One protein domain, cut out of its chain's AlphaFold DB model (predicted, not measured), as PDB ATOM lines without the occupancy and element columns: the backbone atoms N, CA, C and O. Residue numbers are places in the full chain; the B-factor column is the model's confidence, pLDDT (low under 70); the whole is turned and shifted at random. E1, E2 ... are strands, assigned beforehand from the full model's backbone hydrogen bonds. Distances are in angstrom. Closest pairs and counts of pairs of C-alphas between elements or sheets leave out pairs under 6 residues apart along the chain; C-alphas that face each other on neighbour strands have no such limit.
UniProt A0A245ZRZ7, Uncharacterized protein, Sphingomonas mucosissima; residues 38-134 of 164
ATOM      1  N   ALA A  38     -11.911 -40.141 -17.330       85.06
ATOM      2  CA  ALA A  38     -10.677 -39.852 -16.604       85.06
ATOM      3  C   ALA A  38     -10.368 -41.005 -15.645       85.06
ATOM      4  O   ALA A  38     -11.291 -41.579 -15.069       85.06
ATOM      5  N   VAL A  39      -9.090 -41.323 -15.453       80.31
ATOM      6  CA  VAL A  39      -8.645 -42.353 -14.509       80.31
ATOM      7  C   VAL A  39      -7.871 -41.686 -13.382       80.31
ATOM      8  O   VAL A  39      -6.953 -40.909 -13.632       80.31
ATOM      9  N   ASP A  40      -8.256 -41.992 -12.148       79.06
ATOM     10  CA  ASP A  40      -7.575 -41.589 -10.921       79.06
ATOM     11  C   ASP A  40      -7.372 -42.834 -10.048       79.06
ATOM     12  O   ASP A  40      -8.289 -43.315  -9.369       79.06
ATOM     13  N   GLY A  41      -6.182 -43.430 -10.156       77.94
ATOM     14  CA  GLY A  41      -5.856 -44.710  -9.531       77.94
ATOM     15  C   GLY A  41      -6.865 -45.804  -9.903       77.94
ATOM     16  O   GLY A  41      -7.018 -46.158 -11.067       77.94
ATOM     17  N   ALA A  42      -7.572 -46.332  -8.901       81.56
ATOM     18  CA  ALA A  42      -8.575 -47.396  -9.057       81.56
ATOM     19  C   ALA A  42      -9.974 -46.905  -9.448       81.56
ATOM     20  O   ALA A  42     -10.927 -47.684  -9.426       81.56
ATOM     21  N   THR A  43     -10.129 -45.621  -9.768       86.06
ATOM     22  CA  THR A  43     -11.430 -45.032 -10.089       86.06
ATOM     23  C   THR A  43     -11.418 -44.426 -11.481       86.06
ATOM     24  O   THR A  43     -10.610 -43.556 -11.790       86.06
ATOM     25  N   GLY A  44     -12.368 -44.851 -12.306       88.81
ATOM     26  CA  GLY A  44     -12.724 -44.182 -13.546       88.81
ATOM     27  C   GLY A  44     -13.857 -43.188 -13.325       88.81
ATOM     28  O   GLY A  44     -14.767 -43.428 -12.528       88.81
ATOM     29  N   VAL A  45     -13.823 -42.070 -14.044       90.88
ATOM     30  CA  VAL A  45     -14.889 -41.066 -14.074       90.88
ATOM     31  C   VAL A  45     -15.306 -40.846 -15.516       90.88
ATOM     32  O   VAL A  45     -14.626 -40.142 -16.256       90.88
ATOM     33  N   TYR A  46     -16.437 -41.423 -15.907       90.94
ATOM     34  CA  TYR A  46     -17.059 -41.122 -17.190       90.94
ATOM     35  C   TYR A  46     -17.815 -39.795 -17.089       90.94
ATOM     36  O   TYR A  46     -18.655 -39.626 -16.201       90.94
ATOM     37  N   THR A  47     -17.522 -38.844 -17.979       90.25
ATOM     38  CA  THR A  47     -18.279 -37.592 -18.086       90.25
ATOM     39  C   THR A  47     -19.179 -37.642 -19.311       90.25
ATOM     40  O   THR A  47     -18.717 -37.499 -20.432       90.25
ATOM     41  N   HIS A  48     -20.479 -37.793 -19.089       86.38
ATOM     42  CA  HIS A  48     -21.483 -37.665 -20.135       86.38
ATOM     43  C   HIS A  48     -21.890 -36.195 -20.289       86.38
ATOM     44  O   HIS A  48     -22.318 -35.576 -19.309       86.38
ATOM     45  N   ALA A  49     -21.767 -35.637 -21.492       82.88
ATOM     46  CA  ALA A  49     -22.261 -34.305 -21.816       82.88
ATOM     47  C   ALA A  49     -23.472 -34.392 -22.756       82.88
ATOM     48  O   ALA A  49     -23.406 -35.030 -23.802       82.88
ATOM     49  N   ASP A  50     -24.561 -33.715 -22.390       74.62
ATOM     50  CA  ASP A  50     -25.762 -33.580 -23.221       74.62
ATOM     51  C   ASP A  50     -26.234 -32.122 -23.209       74.62
ATOM     52  O   ASP A  50     -26.578 -31.569 -22.159       74.62
ATOM     53  N   GLY A  51     -26.164 -31.460 -24.368       69.62
ATOM     54  CA  GLY A  51     -26.685 -30.101 -24.555       69.62
ATOM     55  C   GLY A  51     -26.145 -29.040 -23.583       69.62
ATOM     56  O   GLY A  51     -26.818 -28.043 -23.334       69.62
ATOM     57  N   GLY A  52     -24.957 -29.248 -23.000       70.81
ATOM     58  CA  GLY A  52     -24.340 -28.358 -22.004       70.81
ATOM     59  C   GLY A  52     -24.471 -28.813 -20.543       70.81
ATOM     60  O   GLY A  52     -23.785 -28.269 -19.678       70.81
ATOM     61  N   THR A  53     -25.272 -29.842 -20.255       78.94
ATOM     62  CA  THR A  53     -25.313 -30.493 -18.937       78.94
ATOM     63  C   THR A  53     -24.257 -31.588 -18.870       78.94
ATOM     64  O   THR A  53     -24.167 -32.416 -19.772       78.94
ATOM     65  N   LYS A  54     -23.463 -31.616 -17.793       87.06
ATOM     66  CA  LYS A  54     -22.464 -32.666 -17.548       87.06
ATOM     67  C   LYS A  54     -22.904 -33.570 -16.405       87.06
ATOM     68  O   LYS A  54     -23.152 -33.094 -15.299       87.06
ATOM     69  N   THR A  55     -22.943 -34.871 -16.662       87.19
ATOM     70  CA  THR A  55     -23.172 -35.915 -15.659       87.19
ATOM     71  C   THR A  55     -21.900 -36.730 -15.499       87.19
ATOM     72  O   THR A  55     -21.378 -37.261 -16.473       87.19
ATOM     73  N   GLN A  56     -21.397 -36.832 -14.271       91.31
ATOM     74  CA  GLN A  56     -20.224 -37.645 -13.960       91.31
ATOM     75  C   GLN A  56     -20.643 -38.952 -13.299       91.31
ATOM     76  O   GLN A  56     -21.407 -38.946 -12.332       91.31
ATOM     77  N   ILE A  57     -20.118 -40.057 -13.814       91.44
ATOM     78  CA  ILE A  57     -20.391 -41.413 -13.352       91.44
ATOM     79  C   ILE A  57     -19.066 -42.033 -12.926       91.44
ATOM     80  O   ILE A  57     -18.143 -42.154 -13.730       91.44
ATOM     81  N   ARG A  58     -18.961 -42.395 -11.644       92.00
ATOM     82  CA  ARG A  58     -17.765 -43.041 -11.091       92.00
ATOM     83  C   ARG A  58     -17.899 -44.550 -11.171       92.00
ATOM     84  O   ARG A  58     -18.975 -45.082 -10.908       92.00
ATOM     85  N   PHE A  59     -16.803 -45.229 -11.472       89.88
ATOM     86  CA  PHE A  59     -16.783 -46.680 -11.557       89.88
ATOM     87  C   PHE A  59     -15.412 -47.249 -11.175       89.88
ATOM     88  O   PHE A  59     -14.400 -46.562 -11.332       89.88
ATOM     89  N   PRO A  60     -15.354 -48.486 -10.656       86.69
ATOM     90  CA  PRO A  60     -14.087 -49.115 -10.320       86.69
ATOM     91  C   PRO A  60     -13.311 -49.496 -11.584       86.69
ATOM     92  O   PRO A  60     -13.859 -50.053 -12.539       86.69
ATOM     93  N   ILE A  61     -12.012 -49.228 -11.560       79.06
ATOM     94  CA  ILE A  61     -11.028 -49.714 -12.524       79.06
ATOM     95  C   ILE A  61     -10.116 -50.700 -11.793       79.06
ATOM     96  O   ILE A  61      -9.778 -50.494 -10.628       79.06
ATOM     97  N   ALA A  62      -9.714 -51.773 -12.472       71.69
ATOM     98  CA  ALA A  62      -8.711 -52.704 -11.965       71.69
ATOM     99  C   ALA A  62      -7.319 -52.039 -11.980       71.69
ATOM    100  O   ALA A  62      -6.523 -52.254 -12.887       71.69
ATOM    101  N   ALA A  63      -7.055 -51.158 -11.008       60.50
ATOM    102  CA  ALA A  63      -5.836 -50.341 -10.932       60.50
ATOM    103  C   ALA A  63      -4.532 -51.137 -10.862       60.50
ATOM    104  O   ALA A  63      -3.481 -50.592 -11.167       60.50
ATOM    105  N   ASP A  64      -4.581 -52.406 -10.463       59.66
ATOM    106  CA  ASP A  64      -3.427 -53.302 -10.499       59.66
ATOM    107  C   ASP A  64      -2.972 -53.633 -11.933       59.66
ATOM    108  O   ASP A  64      -1.921 -54.242 -12.110       59.66
ATOM    109  N   ARG A  65      -3.763 -53.252 -12.947       62.47
ATOM    110  CA  ARG A  65      -3.601 -53.648 -14.356       62.47
ATOM    111  C   ARG A  65      -3.768 -52.496 -15.340       62.47
ATOM    112  O   ARG A  65      -3.720 -52.704 -16.546       62.47
ATOM    113  N   VAL A  66      -4.028 -51.289 -14.843       67.31
ATOM    114  CA  VAL A  66      -4.255 -50.110 -15.680       67.31
ATOM    115  C   VAL A  66      -3.151 -49.114 -15.401       67.31
ATOM    116  O   VAL A  66      -3.096 -48.544 -14.315       67.31
ATOM    117  N   ASP A  67      -2.315 -48.871 -16.402       69.12
ATOM    118  CA  ASP A  67      -1.460 -47.695 -16.445       69.12
ATOM    119  C   ASP A  67      -1.940 -46.763 -17.568       69.12
ATOM    120  O   ASP A  67      -1.559 -46.922 -18.738       69.12
ATOM    121  N   PRO A  68      -2.777 -45.765 -17.233       62.03
ATOM    122  CA  PRO A  68      -3.286 -44.825 -18.220       62.03
ATOM    123  C   PRO A  68      -2.182 -43.902 -18.764       62.03
ATOM    124  O   PRO A  68      -2.403 -43.237 -19.775       62.03
ATOM    125  N   ASN A  69      -0.992 -43.859 -18.141       68.75
ATOM    126  CA  ASN A  69       0.146 -43.082 -18.636       68.75
ATOM    127  C   ASN A  69       0.868 -43.778 -19.798       68.75
ATOM    128  O   ASN A  69       1.525 -43.102 -20.589       68.75
ATOM    129  N   LEU A  70       0.743 -45.105 -19.927       68.56
ATOM    130  CA  LEU A  70       1.264 -45.837 -21.085       68.56
ATOM    131  C   LEU A  70       0.388 -45.622 -22.317       68.56
ATOM    132  O   LEU A  70       0.885 -45.368 -23.416       68.56
ATOM    133  N   TYR A  71      -0.920 -45.788 -22.135       72.94
ATOM    134  CA  TYR A  71      -1.922 -45.634 -23.177       72.94
ATOM    135  C   TYR A  71      -3.298 -45.533 -22.529       72.94
ATOM    136  O   TYR A  71      -3.627 -46.333 -21.655       72.94
ATOM    137  N   HIS A  72      -4.118 -44.601 -22.995       78.88
ATOM    138  CA  HIS A  72      -5.528 -44.553 -22.655       78.88
ATOM    139  C   HIS A  72      -6.281 -43.911 -23.813       78.88
ATOM    140  O   HIS A  72      -5.977 -42.788 -24.217       78.88
ATOM    141  N   ASP A  73      -7.227 -44.650 -24.367       78.56
ATOM    142  CA  ASP A  73      -8.070 -44.231 -25.467       78.56
ATOM    143  C   ASP A  73      -9.507 -44.627 -25.167       78.56
ATOM    144  O   ASP A  73      -9.793 -45.743 -24.731       78.56
ATOM    145  N   VAL A  74     -10.404 -43.673 -25.357       79.94
ATOM    146  CA  VAL A  74     -11.785 -43.769 -24.910       79.94
ATOM    147  C   VAL A  74     -12.659 -43.266 -26.025       79.94
ATOM    148  O   VAL A  74     -12.577 -42.100 -26.415       79.94
ATOM    149  N   GLN A  75     -13.558 -44.122 -26.475       78.12
ATOM    150  CA  GLN A  75     -14.429 -43.821 -27.586       78.12
ATOM    151  C   GLN A  75     -15.870 -44.133 -27.220       78.12
ATOM    152  O   GLN A  75     -16.211 -45.227 -26.776       78.12
ATOM    153  N   ARG A  76     -16.751 -43.164 -27.441       80.06
ATOM    154  CA  ARG A  76     -18.186 -43.398 -27.353       80.06
ATOM    155  C   ARG A  76     -18.641 -44.068 -28.643       80.06
ATOM    156  O   ARG A  76     -18.480 -43.490 -29.714       80.06
ATOM    157  N   ILE A  77     -19.219 -45.258 -28.524       74.38
ATOM    158  CA  ILE A  77     -19.623 -46.062 -29.687       74.38
ATOM    159  C   ILE A  77     -21.142 -46.103 -29.885       74.38
ATOM    160  O   ILE A  77     -21.616 -46.516 -30.938       74.38
ATOM    161  N   GLY A  78     -21.923 -45.648 -28.901       74.44
ATOM    162  CA  GLY A  78     -23.361 -45.473 -29.070       74.44
ATOM    163  C   GLY A  78     -24.100 -45.111 -27.787       74.44
ATOM    164  O   GLY A  78     -23.538 -45.129 -26.691       74.44
ATOM    165  N   GLU A  79     -25.381 -44.791 -27.936       79.38
ATOM    166  CA  GLU A  79     -26.308 -44.566 -26.832       79.38
ATOM    167  C   GLU A  79     -27.738 -44.974 -27.199       79.38
ATOM    168  O   GLU A  79     -28.121 -44.927 -28.368       79.38
ATOM    169  N   GLY A  80     -28.531 -45.330 -26.191       74.44
ATOM    170  CA  GLY A  80     -29.944 -45.666 -26.334       74.44
ATOM    171  C   GLY A  80     -30.577 -45.985 -24.981       74.44
ATOM    172  O   GLY A  80     -29.899 -46.449 -24.068       74.44
ATOM    173  N   GLY A  81     -31.868 -45.684 -24.807       73.94
ATOM    174  CA  GLY A  81     -32.607 -46.044 -23.586       73.94
ATOM    175  C   GLY A  81     -32.018 -45.496 -22.272       73.94
ATOM    176  O   GLY A  81     -32.183 -46.109 -21.221       73.94
ATOM    177  N   GLY A  82     -31.292 -44.369 -22.314       78.12
ATOM    178  CA  GLY A  82     -30.596 -43.802 -21.148       78.12
ATOM    179  C   GLY A  82     -29.284 -44.508 -20.775       78.12
ATOM    180  O   GLY A  82     -28.742 -44.259 -19.694       78.12
ATOM    181  N   VAL A  83     -28.775 -45.379 -21.650       80.81
ATOM    182  CA  VAL A  83     -27.490 -46.068 -21.513       80.81
ATOM    183  C   VAL A  83     -26.518 -45.590 -22.582       80.81
ATOM    184  O   VAL A  83     -26.887 -45.400 -23.739       80.81
ATOM    185  N   VAL A  84     -25.259 -45.414 -22.190       83.38
ATOM    186  CA  VAL A  84     -24.160 -45.075 -23.092       83.38
ATOM    187  C   VAL A  84     -23.144 -46.206 -23.110       83.38
ATOM    188  O   VAL A  84     -22.730 -46.694 -22.058       83.38
ATOM    189  N   ALA A  85     -22.738 -46.595 -24.315       81.19
ATOM    190  CA  ALA A  85     -21.693 -47.572 -24.566       81.19
ATOM    191  C   ALA A  85     -20.378 -46.859 -24.902       81.19
ATOM    192  O   ALA A  85     -20.309 -46.037 -25.824       81.19
ATOM    193  N   VAL A  86     -19.330 -47.192 -24.152       84.06
ATOM    194  CA  VAL A  86     -17.988 -46.628 -24.305       84.06
ATOM    195  C   VAL A  86     -16.986 -47.761 -24.472       84.06
ATOM    196  O   VAL A  86     -16.928 -48.669 -23.644       84.06
ATOM    197  N   LEU A  87     -16.188 -47.702 -25.531       80.56
ATOM    198  CA  LEU A  87     -14.986 -48.502 -25.672       80.56
ATOM    199  C   LEU A  87     -13.860 -47.804 -24.906       80.56
ATOM    200  O   LEU A  87     -13.428 -46.716 -25.278       80.56
ATOM    201  N   ASP A  88     -13.425 -48.420 -23.816       83.06
ATOM    202  CA  ASP A  88     -12.324 -47.974 -22.970       83.06
ATOM    203  C   ASP A  88     -11.124 -48.892 -23.201       83.06
ATOM    204  O   ASP A  88     -11.206 -50.099 -22.961       83.06
ATOM    205  N   THR A  89     -10.025 -48.336 -23.702       80.62
ATOM    206  CA  THR A  89      -8.781 -49.059 -23.951       80.62
ATOM    207  C   THR A  89      -7.649 -48.423 -23.175       80.62
ATOM    208  O   THR A  89      -7.384 -47.233 -23.315       80.62
ATOM    209  N   TYR A  90      -6.908 -49.226 -22.426       78.88
ATOM    210  CA  TYR A  90      -5.773 -48.752 -21.648       78.88
ATOM    211  C   TYR A  90      -4.564 -49.679 -21.766       78.88
ATOM    212  O   TYR A  90      -4.668 -50.838 -22.178       78.88
ATOM    213  N   GLY A  91      -3.396 -49.139 -21.429       75.88
ATOM    214  CA  GLY A  91      -2.167 -49.898 -21.251       75.88
ATOM    215  C   GLY A  91      -2.108 -50.575 -19.881       75.88
ATOM    216  O   GLY A  91      -2.675 -50.080 -18.911       75.88
ATOM    217  N   SER A  92      -1.392 -51.691 -19.803       71.25
ATOM    218  CA  SER A  92      -1.045 -52.426 -18.587       71.25
ATOM    219  C   SER A  92       0.468 -52.588 -18.537       71.25
ATOM    220  O   SER A  92       1.071 -53.121 -19.477       71.25
ATOM    221  N   GLU A  93       1.091 -52.186 -17.431       64.38
ATOM    222  CA  GLU A  93       2.482 -52.546 -17.159       64.38
ATOM    223  C   GLU A  93       2.588 -54.075 -16.995       64.38
ATOM    224  O   GLU A  93       1.827 -54.684 -16.249       64.38
ATOM    225  N   GLY A  94       3.511 -54.716 -17.723       59.81
ATOM    226  CA  GLY A  94       3.784 -56.160 -17.596       59.81
ATOM    227  C   GLY A  94       3.007 -57.103 -18.527       59.81
ATOM    228  O   GLY A  94       3.185 -58.316 -18.422       59.81
ATOM    229  N   GLY A  95       2.216 -56.574 -19.467       56.38
ATOM    230  CA  GLY A  95       1.321 -57.376 -20.312       56.38
ATOM    231  C   GLY A  95      -0.055 -57.531 -19.658       56.38
ATOM    232  O   GLY A  95      -0.155 -57.703 -18.449       56.38
ATOM    233  N   GLY A  96      -1.127 -57.416 -20.444       62.22
ATOM    234  CA  GLY A  96      -2.491 -57.557 -19.937       62.22
ATOM    235  C   GLY A  96      -2.789 -59.012 -19.574       62.22
ATOM    236  O   GLY A  96      -2.172 -59.927 -20.121       62.22
ATOM    237  N   GLU A  97      -3.783 -59.238 -18.712       64.69
ATOM    238  CA  GLU A  97      -4.301 -60.575 -18.390       64.69
ATOM    239  C   GLU A  97      -4.686 -61.333 -19.666       64.69
ATOM    240  O   GLU A  97      -4.474 -62.542 -19.778       64.69
ATOM    241  N   ARG A  98      -5.245 -60.608 -20.640       69.44
ATOM    242  CA  ARG A  98      -5.725 -61.185 -21.900       69.44
ATOM    243  C   ARG A  98      -4.805 -60.904 -23.081       69.44
ATOM    244  O   ARG A  98      -4.893 -61.603 -24.088       69.44
ATOM    245  N   CYS A  99      -3.954 -59.885 -22.979       70.06
ATOM    246  CA  CYS A  99      -3.274 -59.300 -24.124       70.06
ATOM    247  C   CYS A  99      -1.772 -59.149 -23.901       70.06
ATOM    248  O   CYS A  99      -1.313 -58.293 -23.146       70.06
ATOM    249  N   ALA A 100      -0.992 -59.958 -24.627       71.38
ATOM    250  CA  ALA A 100       0.467 -60.010 -24.511       71.38
ATOM    251  C   ALA A 100       1.167 -58.680 -24.858       71.38
ATOM    252  O   ALA A 100       2.264 -58.424 -24.373       71.38
ATOM    253  N   ASN A 101       0.529 -57.824 -25.662       70.19
ATOM    254  CA  ASN A 101       1.017 -56.482 -25.995       70.19
ATOM    255  C   ASN A 101       0.755 -55.433 -24.896       70.19
ATOM    256  O   ASN A 101       1.095 -54.265 -25.078       70.19
ATOM    257  N   GLY A 102       0.130 -55.821 -23.780       74.81
ATOM    258  CA  GLY A 102      -0.173 -54.907 -22.682       74.81
ATOM    259  C   GLY A 102      -1.344 -53.968 -22.943       74.81
ATOM    260  O   GLY A 102      -1.536 -53.054 -22.157       74.81
ATOM    261  N   ARG A 103      -2.120 -54.143 -24.020       76.75
ATOM    262  CA  ARG A 103      -3.275 -53.286 -24.328       76.75
ATOM    263  C   ARG A 103      -4.565 -54.039 -24.085       76.75
ATOM    264  O   ARG A 103      -4.828 -55.035 -24.755       76.75
ATOM    265  N   GLU A 104      -5.383 -53.544 -23.167       77.31
ATOM    266  CA  GLU A 104      -6.678 -54.142 -22.870       77.31
ATOM    267  C   GLU A 104      -7.820 -53.205 -23.229       77.31
ATOM    268  O   GLU A 104      -7.817 -52.032 -22.865       77.31
ATOM    269  N   SER A 105      -8.824 -53.758 -23.905       78.44
ATOM    270  CA  SER A 105     -10.050 -53.047 -24.254       78.44
ATOM    271  C   SER A 105     -11.252 -53.622 -23.516       78.44
ATOM    272  O   SER A 105     -11.411 -54.844 -23.366       78.44
ATOM    273  N   TRP A 106     -12.132 -52.718 -23.104       80.88
ATOM    274  CA  TRP A 106     -13.353 -52.984 -22.367       80.88
ATOM    275  C   TRP A 106     -14.501 -52.207 -22.985       80.88
ATOM    276  O   TRP A 106     -14.396 -51.013 -23.244       80.88
ATOM    277  N   LEU A 107     -15.622 -52.885 -23.185       81.00
ATOM    278  CA  LEU A 107     -16.878 -52.218 -23.457       81.00
ATOM    279  C   LEU A 107     -17.542 -51.919 -22.118       81.00
ATOM    280  O   LEU A 107     -17.935 -52.837 -21.397       81.00
ATOM    281  N   ARG A 108     -17.665 -50.639 -21.793       87.19
ATOM    282  CA  ARG A 108     -18.317 -50.162 -20.577       87.19
ATOM    283  C   ARG A 108     -19.683 -49.596 -20.894       87.19
ATOM    284  O   ARG A 108     -19.841 -48.825 -21.840       87.19
ATOM    285  N   LEU A 109     -20.653 -49.970 -20.074       85.19
ATOM    286  CA  LEU A 109     -22.036 -49.536 -20.199       85.19
ATOM    287  C   LEU A 109     -22.389 -48.665 -19.007       85.19
ATOM    288  O   LEU A 109     -22.302 -49.120 -17.869       85.19
ATOM    289  N   PHE A 110     -22.812 -47.436 -19.259       88.00
ATOM    290  CA  PHE A 110     -23.156 -46.481 -18.212       88.00
ATOM    291  C   PHE A 110     -24.627 -46.108 -18.282       88.00
ATOM    292  O   PHE A 110     -25.095 -45.699 -19.343       88.00
ATOM    293  N   SER A 111     -25.351 -46.178 -17.164       86.31
ATOM    294  CA  SER A 111     -26.687 -45.587 -17.087       86.31
ATOM    295  C   SER A 111     -26.551 -44.113 -16.747       86.31
ATOM    296  O   SER A 111     -26.118 -43.755 -15.651       86.31
ATOM    297  N   VAL A 112     -26.989 -43.239 -17.645       86.19
ATOM    298  CA  VAL A 112     -27.032 -41.796 -17.371       86.19
ATOM    299  C   VAL A 112     -28.102 -41.483 -16.324       86.19
ATOM    300  O   VAL A 112     -27.901 -40.634 -15.456       86.19
ATOM    301  N   THR A 113     -29.218 -42.216 -16.354       84.94
ATOM    302  CA  THR A 113     -30.332 -42.041 -15.416       84.94
ATOM    303  C   THR A 113     -29.964 -42.467 -13.995       84.94
ATOM    304  O   THR A 113     -30.227 -41.719 -13.054       84.94
ATOM    305  N   LYS A 114     -29.353 -43.647 -13.824       85.88
ATOM    306  CA  LYS A 114     -28.954 -44.153 -12.498       85.88
ATOM    307  C   LYS A 114     -27.602 -43.634 -12.026       85.88
ATOM    308  O   LYS A 114     -27.337 -43.651 -10.827       85.88
ATOM    309  N   ARG A 115     -26.787 -43.120 -12.951       90.25
ATOM    310  CA  ARG A 115     -25.420 -42.643 -12.714       90.25
ATOM    311  C   ARG A 115     -24.506 -43.746 -12.183       90.25
ATOM    312  O   ARG A 115     -23.746 -43.526 -11.241       90.25
ATOM    313  N   ASP A 116     -24.577 -44.914 -12.810       89.19
ATOM    314  CA  ASP A 116     -23.786 -46.094 -12.475       89.19
ATOM    315  C   ASP A 116     -23.159 -46.749 -13.719       89.19
ATOM    316  O   ASP A 116     -23.589 -46.549 -14.860       89.19
ATOM    317  N   LEU A 117     -22.089 -47.512 -13.484       89.50
ATOM    318  CA  LEU A 117     -21.606 -48.512 -14.431       89.50
ATOM    319  C   LEU A 117     -22.526 -49.727 -14.318       89.50
ATOM    320  O   LEU A 117     -22.650 -50.311 -13.243       89.50
ATOM    321  N   ILE A 118     -23.138 -50.102 -15.431       85.06
ATOM    322  CA  ILE A 118     -24.065 -51.225 -15.510       85.06
ATOM    323  C   ILE A 118     -23.311 -52.526 -15.790       85.06
ATOM    324  O   ILE A 118     -23.577 -53.540 -15.151       85.06
ATOM    325  N   ASP A 119     -22.373 -52.502 -16.740       82.88
ATOM    326  CA  ASP A 119     -21.541 -53.660 -17.075       82.88
ATOM    327  C   ASP A 119     -20.183 -53.226 -17.646       82.88
ATOM    328  O   ASP A 119     -20.024 -52.118 -18.170       82.88
ATOM    329  N   SER A 120     -19.206 -54.123 -17.549       83.69
ATOM    330  CA  SER A 120     -17.857 -53.976 -18.085       83.69
ATOM    331  C   SER A 120     -17.451 -55.282 -18.754       83.69
ATOM    332  O   SER A 120     -17.071 -56.252 -18.098       83.69
ATOM    333  N   ILE A 121     -17.541 -55.302 -20.079       78.62
ATOM    334  CA  ILE A 121     -17.379 -56.508 -20.881       78.62
ATOM    335  C   ILE A 121     -15.970 -56.518 -21.487       78.62
ATOM    336  O   ILE A 121     -15.613 -55.589 -22.219       78.62
ATOM    337  N   PRO A 122     -15.160 -57.561 -21.244       75.38
ATOM    338  CA  PRO A 122     -13.841 -57.672 -21.850       75.38
ATOM    339  C   PRO A 122     -13.957 -57.838 -23.375       75.38
ATOM    340  O   PRO A 122     -14.545 -58.801 -23.883       75.38
ATOM    341  N   VAL A 123     -13.364 -56.921 -24.143       70.56
ATOM    342  CA  VAL A 123     -13.299 -57.011 -25.612       70.56
ATOM    343  C   VAL A 123     -11.998 -57.705 -25.991       70.56
ATOM    344  O   VAL A 123     -10.936 -57.355 -25.491       70.56
ATOM    345  N   SER A 124     -12.061 -58.743 -26.826       57.19
ATOM    346  CA  SER A 124     -10.913 -59.610 -27.158       57.19
ATOM    347  C   SER A 124      -9.884 -58.939 -28.071       57.19
ATOM    348  O   SER A 124      -8.943 -59.592 -28.512       57.19
ATOM    349  N   SER A 125     -10.057 -57.655 -28.383       55.22
ATOM    350  CA  SER A 125      -9.117 -56.914 -29.200       55.22
ATOM    351  C   SER A 125      -7.913 -56.522 -28.351       55.22
ATOM    352  O   SER A 125      -7.918 -55.510 -27.655       55.22
ATOM    353  N   CYS A 126      -6.857 -57.317 -28.438       60.31
ATOM    354  CA  CYS A 126      -5.523 -56.907 -28.022       60.31
ATOM    355  C   CYS A 126      -4.966 -55.918 -29.046       60.31
ATOM    356  O   CYS A 126      -3.978 -56.240 -29.687       60.31
ATOM    357  N   LEU A 127      -5.650 -54.784 -29.270       53.81
ATOM    358  CA  LEU A 127      -5.477 -53.867 -30.408       53.81
ATOM    359  C   LEU A 127      -3.996 -53.541 -30.677       53.81
ATOM    360  O   LEU A 127      -3.452 -52.559 -30.168       53.81
ATOM    361  N   ASP A 128      -3.350 -54.349 -31.513       46.56
ATOM    362  CA  ASP A 128      -2.080 -54.038 -32.150       46.56
ATOM    363  C   ASP A 128      -2.415 -53.067 -33.281       46.56
ATOM    364  O   ASP A 128      -2.789 -53.503 -34.357       46.56
ATOM    365  N   GLN A 129      -2.373 -51.759 -33.008       39.59
ATOM    366  CA  GLN A 129      -2.511 -50.676 -33.998       39.59
ATOM    367  C   GLN A 129      -3.679 -50.812 -35.002       39.59
ATOM    368  O   GLN A 129      -3.563 -51.484 -36.016       39.59
ATOM    369  N   VAL A 130      -4.766 -50.066 -34.766       44.41
ATOM    370  CA  VAL A 130      -5.735 -49.548 -35.765       44.41
ATOM    371  C   VAL A 130      -5.679 -50.218 -37.156       44.41
ATOM    372  O   VAL A 130      -5.155 -49.645 -38.109       44.41
ATOM    373  N   ALA A 131      -6.221 -51.433 -37.284       38.62
ATOM    374  CA  ALA A 131      -6.507 -52.065 -38.578       38.62
ATOM    375  C   ALA A 131      -7.531 -53.216 -38.476       38.62
ATOM    376  O   ALA A 131      -7.408 -54.226 -39.159       38.62
ATOM    377  N   ALA A 132      -8.554 -53.097 -37.631       39.84
ATOM    378  CA  ALA A 132      -9.770 -53.902 -37.754       39.84
ATOM    379  C   ALA A 132     -10.901 -53.163 -37.043       39.84
ATOM    380  O   ALA A 132     -10.743 -52.783 -35.886       39.84
ATOM    381  N   GLY A 133     -11.987 -52.906 -37.774       49.88
ATOM    382  CA  GLY A 133     -13.106 -52.084 -37.325       49.88
ATOM    383  C   GLY A 133     -13.619 -52.493 -35.948       49.88
ATOM    384  O   GLY A 133     -13.786 -53.677 -35.656       49.88
ATOM    385  N   GLU A 134     -13.840 -51.480 -35.119       50.81
ATOM    386  CA  GLU A 134     -14.487 -51.567 -33.816       50.81
ATOM    387  C   GLU A 134     -15.787 -52.388 -33.902       50.81
ATOM    388  O   GLU A 134     -16.467 -52.367 -34.936       50.81
TER     389      GLU A 134
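What this domain is: This is residues 38 to 134 of the 164 residues of an uncharacterized protein of Sphingomonas mucosissima (UniProt A0A245ZRZ7). Two antiparallel sheets make a sandwich that is only partly face to face: a twisted sheet of four long strands, E4 to E7, is partly covered by a smaller sheet, E1 to E3, whose strands cross those of the larger at 49 degrees. The tip of the hairpin E2 and E3, at Gly 51, and the long loop between E5 and E6, at Gly 94, hold the two C-alphas farthest apart. The printed part has 97 residues with seven named strands, E1 to E7 along the chain, and no named helix; the class is all strand. The sheet orders are E1 - E2 - E3 and E4 - E5 - E6 - E7. The whole is compact, with a radius of gyration of the C-alphas of 13.5 A and spans of 38 by 30 by 21 A.

How they stand to each other: E1, residues 38 to 40, E2, residues 43 to 50, and E3, residues 53 to 60, form a meander, each strand the antiparallel neighbour of the one before. N 38 and O 45 are 2.9 A apart, and N 46 and O 57 are 2.9 A apart, both within hydrogen-bond range. The chain then changes to the other sheet, a second meander of E4, residues 67 to 80, E5, residues 83 to 91, E6, residues 103 to 111, and E7, residues 116 to 123. Within hydrogen-bond range are N 75 and O 87 of E4 and E5, 2.9 A, N 88 and O 106 of E5 and E6, 2.8 A, and N 109 and O 119 of E6 and E7, 2.9 A. E4 bends by 120 degrees at residue 70. Between the sheets, the closest C-alphas of E3 and E7 are those of Ile 57 and Asp 116, 5.8 A apart, and those of E1 and E4 are Val 39 and Pro 68, 7.0 A. E2 and E6 are apart, but only just, at 8.2 A.

Where its parts are: E1 begins at C-alpha 38, (-10.677, -39.852, -16.604), and measures 6.7 A from first to last C-alpha. E2 measures 22.6 A and E3 23.4 A. E4, the longest strand by residues, begins at C-alpha 67, (-1.460, -47.695, -16.445), and measures 30.2 A. E5 measures 25.6 A, E6 25.7 A and E7 20.0 A, the last ending at C-alpha 123, (-13.299, -57.011, -25.612).

The domain as a whole: The C-alphas of Gly 51 and Gly 94 are 40.7 A apart. The printed part has no cut. The link from E5 to E6, 11 residues, is long; that from E3 to E4 is short, and the other four are tight. The mean pLDDT of the printed part is 75.0, and it is under 70 at residue 51 and at residues 63 to 70, 93 to 98 and 124 to 134.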